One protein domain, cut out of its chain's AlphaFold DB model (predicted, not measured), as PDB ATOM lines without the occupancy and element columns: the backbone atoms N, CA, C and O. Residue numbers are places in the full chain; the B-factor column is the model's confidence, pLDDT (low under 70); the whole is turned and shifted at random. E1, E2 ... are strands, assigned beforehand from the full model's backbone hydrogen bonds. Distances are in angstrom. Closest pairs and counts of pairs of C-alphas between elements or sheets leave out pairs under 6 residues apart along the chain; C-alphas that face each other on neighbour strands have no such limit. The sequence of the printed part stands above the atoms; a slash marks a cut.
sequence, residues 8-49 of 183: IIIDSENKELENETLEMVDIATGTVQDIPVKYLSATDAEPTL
ATOM      1  N   ILE A   8     140.303 208.587 189.680       94.62
ATOM      2  CA  ILE A   8     140.657 208.232 191.050       94.62
ATOM      3  C   ILE A   8     139.605 208.807 191.993       94.62
ATOM      4  O   ILE A   8     139.236 209.978 191.893       94.62
ATOM      5  N   ILE A   9     139.122 207.962 192.898       94.81
ATOM      6  CA  ILE A   9     138.226 208.374 193.975       94.81
ATOM      7  C   ILE A   9     139.111 208.868 195.114       94.81
ATOM      8  O   ILE A   9     139.933 208.107 195.621       94.81
ATOM      9  N   ILE A  10     139.005 210.154 195.432       96.31
ATOM     10  CA  ILE A  10     139.791 210.793 196.492       96.31
ATOM     11  C   ILE A  10     139.097 210.601 197.832       96.31
ATOM     12  O   ILE A  10     139.756 210.254 198.812       96.31
ATOM     13  N   ASP A  11     137.779 210.786 197.819       95.31
ATOM     14  CA  ASP A  11     136.912 210.654 198.976       95.31
ATOM     15  C   ASP A  11     135.550 210.061 198.576       95.31
ATOM     16  O   ASP A  11     135.138 210.117 197.404       95.31
ATOM     17  N   SER A  12     134.884 209.432 199.541       95.25
ATOM     18  CA  SER A  12     133.621 208.721 199.352       95.25
ATOM     19  C   SER A  12     132.845 208.577 200.651       95.25
ATOM     20  O   SER A  12     133.433 208.396 201.715       95.25
ATOM     21  N   GLU A  13     131.525 208.492 200.539       95.56
ATOM     22  CA  GLU A  13     130.639 208.216 201.665       95.56
ATOM     23  C   GLU A  13     130.016 206.823 201.552       95.56
ATOM     24  O   GLU A  13     129.577 206.387 200.483       95.56
ATOM     25  N   ASN A  14     129.946 206.114 202.684       96.31
ATOM     26  CA  ASN A  14     129.235 204.840 202.759       96.31
ATOM     27  C   ASN A  14     127.735 205.062 202.553       96.31
ATOM     28  O   ASN A  14     127.130 205.941 203.170       96.31
ATOM     29  N   LYS A  15     127.112 204.195 201.757       96.69
ATOM     30  CA  LYS A  15     125.691 204.301 201.438       96.69
ATOM     31  C   LYS A  15     124.828 203.635 202.501       96.69
ATOM     32  O   LYS A  15     125.025 202.465 202.822       96.69
ATOM     33  N   GLU A  16     123.844 204.361 203.022       95.88
ATOM     34  CA  GLU A  16     122.830 203.777 203.901       95.88
ATOM     35  C   GLU A  16     121.890 202.871 203.093       95.88
ATOM     36  O   GLU A  16     121.287 203.308 202.111       95.88
ATOM     37  N   LEU A  17     121.792 201.600 203.491       95.00
ATOM     38  CA  LEU A  17     120.882 200.626 202.892       95.00
ATOM     39  C   LEU A  17     119.634 200.471 203.764       95.00
ATOM     40  O   LEU A  17     119.716 200.342 204.987       95.00
ATOM     41  N   GLU A  18     118.464 200.494 203.127       94.38
ATOM     42  CA  GLU A  18     117.186 200.378 203.824       94.38
ATOM     43  C   GLU A  18     116.840 198.919 204.141       94.38
ATOM     44  O   GLU A  18     117.020 198.031 203.313       94.38
ATOM     45  N   ASN A  19     116.212 198.700 205.300       94.06
ATOM     46  CA  ASN A  19     115.664 197.407 205.735       94.06
ATOM     47  C   ASN A  19     116.705 196.296 205.958       94.06
ATOM     48  O   ASN A  19     116.354 195.115 205.954       94.06
ATOM     49  N   GLU A  20     117.959 196.667 206.206       95.81
ATOM     50  CA  GLU A  20     118.997 195.714 206.583       95.81
ATOM     51  C   GLU A  20     118.813 195.215 208.021       95.81
ATOM     52  O   GLU A  20     118.408 195.949 208.933       95.81
ATOM     53  N   THR A  21     119.134 193.940 208.224       95.88
ATOM     54  CA  THR A  21     119.042 193.273 209.524       95.88
ATOM     55  C   THR A  21     120.330 192.524 209.832       95.88
ATOM     56  O   THR A  21     121.047 192.097 208.928       95.88
ATOM     57  N   LEU A  22     120.643 192.375 211.118       94.50
ATOM     58  CA  LEU A  22     121.694 191.476 211.582       94.50
ATOM     59  C   LEU A  22     121.076 190.347 212.394       94.50
ATOM     60  O   LEU A  22     120.288 190.590 213.310       94.50
ATOM     61  N   GLU A  23     121.499 189.127 212.085       96.56
ATOM     62  CA  GLU A  23     121.156 187.948 212.864       96.56
ATOM     63  C   GLU A  23     121.853 188.031 214.233       96.56
ATOM     64  O   GLU A  23     123.085 188.062 214.327       96.56
ATOM     65  N   MET A  24     121.070 188.104 215.310       95.88
ATOM     66  CA  MET A  24     121.577 188.190 216.681       95.88
ATOM     67  C   MET A  24     120.862 187.200 217.598       95.88
ATOM     68  O   MET A  24     119.721 186.814 217.366       95.88
ATOM     69  N   VAL A  25     121.528 186.795 218.681       96.31
ATOM     70  CA  VAL A  25     120.917 185.944 219.713       96.31
ATOM     71  C   VAL A  25     120.306 186.822 220.799       96.31
ATOM     72  O   VAL A  25     121.010 187.591 221.457       96.31
ATOM     73  N   ASP A  26     119.007 186.670 221.036       94.69
ATOM     74  CA  ASP A  26     118.328 187.265 222.182       94.69
ATOM     75  C   ASP A  26     118.788 186.569 223.472       94.69
ATOM     76  O   ASP A  26     118.610 185.364 223.660       94.69
ATOM     77  N   ILE A  27     119.399 187.339 224.374       94.50
ATOM     78  CA  ILE A  27     120.035 186.810 225.591       94.50
ATOM     79  C   ILE A  27     119.005 186.203 226.556       94.50
ATOM     80  O   ILE A  27     119.320 185.257 227.275       94.50
ATOM     81  N   ALA A  28     117.782 186.734 226.598       94.88
ATOM     82  CA  ALA A  28     116.764 186.296 227.549       94.88
ATOM     83  C   ALA A  28     116.131 184.955 227.149       94.88
ATOM     84  O   ALA A  28     115.806 184.135 228.008       94.88
ATOM     85  N   THR A  29     115.950 184.737 225.851       95.19
ATOM     86  CA  THR A  29     115.242 183.585 225.284       95.19
ATOM     87  C   THR A  29     116.180 182.540 224.684       95.19
ATOM     88  O   THR A  29     115.774 181.394 224.512       95.19
ATOM     89  N   GLY A  30     117.423 182.913 224.363       95.19
ATOM     90  CA  GLY A  30     118.384 182.061 223.661       95.19
ATOM     91  C   GLY A  30     118.014 181.794 222.200       95.19
ATOM     92  O   GLY A  30     118.524 180.843 221.608       95.19
ATOM     93  N   THR A  31     117.105 182.586 221.627       96.75
ATOM     94  CA  THR A  31     116.641 182.436 220.243       96.75
ATOM     95  C   THR A  31     117.341 183.418 219.312       96.75
ATOM     96  O   THR A  31     117.738 184.504 219.724       96.75
ATOM     97  N   VAL A  32     117.499 183.024 218.052       97.25
ATOM     98  CA  VAL A  32     118.011 183.894 216.991       97.25
ATOM     99  C   VAL A  32     116.895 184.823 216.505       97.25
ATOM    100  O   VAL A  32     115.769 184.368 216.296       97.25
ATOM    101  N   GLN A  33     117.202 186.107 216.341       96.50
ATOM    102  CA  GLN A  33     116.295 187.141 215.848       96.50
ATOM    103  C   GLN A  33     117.014 188.060 214.853       96.50
ATOM    104  O   GLN A  33     118.186 188.389 215.043       96.50
ATOM    105  N   ASP A  34     116.283 188.517 213.839       96.38
ATOM    106  CA  ASP A  34     116.749 189.534 212.896       96.38
ATOM    107  C   ASP A  34     116.502 190.922 213.479       96.38
ATOM    108  O   ASP A  34     115.359 191.356 213.653       96.38
ATOM    109  N   ILE A  35     117.582 191.625 213.806       95.50
ATOM    110  CA  ILE A  35     117.511 192.955 214.403       95.50
ATOM    111  C   ILE A  35     117.697 193.999 213.302       95.50
ATOM    112  O   ILE A  35     118.745 193.986 212.654       95.50
ATOM    113  N   PRO A  36     116.735 194.918 213.086       95.62
ATOM    114  CA  PRO A  36     116.919 196.038 212.173       95.62
ATOM    115  C   PRO A  36     118.113 196.884 212.600       95.62
ATOM    116  O   PRO A  36     118.231 197.265 213.769       95.62
ATOM    117  N   VAL A  37     118.982 197.201 211.650       94.88
ATOM    118  CA  VAL A  37     120.171 198.010 211.905       94.88
ATOM    119  C   VAL A  37     120.266 199.165 210.929       94.88
ATOM    120  O   VAL A  37     119.799 199.097 209.796       94.88
ATOM    121  N   LYS A  38     120.944 200.226 211.364       95.25
ATOM    122  CA  LYS A  38     121.472 201.216 210.436       95.25
ATOM    123  C   LYS A  38     122.692 200.609 209.743       95.25
ATOM    124  O   LYS A  38     123.746 200.490 210.369       95.25
ATOM    125  N   TYR A  39     122.545 200.217 208.482       94.94
ATOM    126  CA  TYR A  39     123.627 199.616 207.706       94.94
ATOM    127  C   TYR A  39     124.222 200.630 206.728       94.94
ATOM    128  O   TYR A  39     123.554 201.075 205.799       94.94
ATOM    129  N   LEU A  40     125.486 200.994 206.948       95.69
ATOM    130  CA  LEU A  40     126.265 201.851 206.054       95.69
ATOM    131  C   LEU A  40     127.205 200.963 205.229       95.69
ATOM    132  O   LEU A  40     128.219 200.484 205.740       95.69
ATOM    133  N   SER A  41     126.856 200.713 203.968       95.06
ATOM    134  CA  SER A  41     127.616 199.855 203.061       95.06
ATOM    135  C   SER A  41     128.833 200.585 202.498       95.06
ATOM    136  O   SER A  41     128.700 201.573 201.777       95.06
ATOM    137  N   ALA A  42     130.022 200.044 202.771       93.00
ATOM    138  CA  ALA A  42     131.254 200.447 202.093       93.00
ATOM    139  C   ALA A  42     131.377 199.836 200.684       93.00
ATOM    140  O   ALA A  42     132.128 200.332 199.852       93.00
ATOM    141  N   THR A  43     130.644 198.750 200.407       93.81
ATOM    142  CA  THR A  43     130.638 198.114 199.076       93.81
ATOM    143  C   THR A  43     129.859 198.960 198.073       93.81
ATOM    144  O   THR A  43     130.255 199.061 196.916       93.81
ATOM    145  N   ASP A  44     128.784 199.597 198.538       95.00
ATOM    146  CA  ASP A  44     127.922 200.480 197.749       95.00
ATOM    147  C   ASP A  44     128.250 201.962 197.972       95.00
ATOM    148  O   ASP A  44     127.413 202.818 197.691       95.00
ATOM    149  N   ALA A  45     129.437 202.262 198.514       95.81
ATOM    150  CA  ALA A  45     129.875 203.627 198.769       95.81
ATOM    151  C   ALA A  45     129.859 204.467 197.486       95.81
ATOM    152  O   ALA A  45     130.194 203.991 196.395       95.81
ATOM    153  N   GLU A  46     129.480 205.731 197.632       96.38
ATOM    154  CA  GLU A  46     129.366 206.673 196.527       96.38
ATOM    155  C   GLU A  46     130.497 207.710 196.614       96.38
ATOM    156  O   GLU A  46     130.812 208.201 197.701       96.38
ATOM    157  N   PRO A  47     131.157 208.038 195.490       96.25
ATOM    158  CA  PRO A  47     132.274 208.970 195.506       96.25
ATOM    159  C   PRO A  47     131.797 210.412 195.718       96.25
ATOM    160  O   PRO A  47     130.909 210.884 195.007       96.25
ATOM    161  N   THR A  48     132.439 211.129 196.637       96.50
ATOM    162  CA  THR A  48     132.175 212.549 196.931       96.50
ATOM    163  C   THR A  48     133.173 213.465 196.230       96.50
ATOM    164  O   THR A  48     132.815 214.563 195.801       96.50
ATOM    165  N   LEU A  49     134.406 212.989 196.015       97.19
ATOM    166  CA  LEU A  49     135.448 213.704 195.284       97.19
ATOM    167  C   LEU A  49     136.187 212.770 194.321       97.19
ATOM    168  O   LEU A  49     136.769 211.760 194.712       97.19
TER     169      LEU A  49
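This is residues 8 to 49 of the 183 residues of an uncharacterized protein of Bacillus oceanisediminis 2691 (UniProt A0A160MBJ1). This is a long, thin, twisted ribbon made of two lengths of chain side by side, with two antiparallel ladders one after the other along it. E1 and E4 make one ladder, at the end where the printed part begins and ends; the hairpin of E2 and E3 makes the other, and the loop of residues 26 to 31 closes the far tip. The printed part has 42 residues with no named helix and four named strands, in the order E1, E2, E3, E4; these form two sheets of two strands, both antiparallel, and the class is all strand. The whole is extended, with a radius of gyration of the C-alphas of 15.2 A, and is a rod spanning 49 by 15 by 11 A.

Start with E1, residues 8 to 17, and set beside it E4, residues 39 to 49: they are antiparallel neighbours, with 146 degrees between their directions. Look at N 10 and O 49, 2.8 A apart, and at N 17 and O 39, 3.0 A apart; both pairs are within hydrogen-bond range. C-alpha 45 faces C-alphas 13, 14 and 15, at 5.5, 4.2 and 5.0 A, while C-alpha 40 faces C-alpha 16 at 4.5 A. Between residues 40 and 45, E4 bends by 77 degrees at residue 43; E1 bends by 70 degrees at residue 11. Go on to E2, residues 21 to 25, and E3, residues 32 to 36, an antiparallel hairpin with 145 degrees between directions. There N 22 and O 35 are 2.9 A apart and N 33 and O 24 are 2.8 A apart, within hydrogen-bond range. E1 and E3 are apart, and E2 and E4 are only just apart, their closest C-alphas 8.0 A from each other. E3 runs on into E4 across a break of 2 residues, at 30 degrees.

Find C-alpha 8 at (140.657, 208.232, 191.050); from there E1 runs 24.3 A to Leu 17. E2 begins at C-alpha 21, (119.042, 193.273, 209.524), and covers 12.7 A to Val 25. E3 goes from Val 32 to Pro 36, 13.1 A. E4, the longest strand with 11 residues, begins at Tyr 39 and ends 22.2 A away at C-alpha 49, (135.448, 213.704, 195.284).

The C-alphas farthest apart are those of Ile 8 and Thr 29, at 49.2 A, while the first and last printed C-alphas, of Ile 8 and Leu 49, are 8.7 A apart. The printed part has no cut. The links from E1 to E2 and from E3 to E4 are tight, the link from E2 to E3 is short, and no link is long. The mean pLDDT of the printed part is 95.5, and no printed residue is under 70.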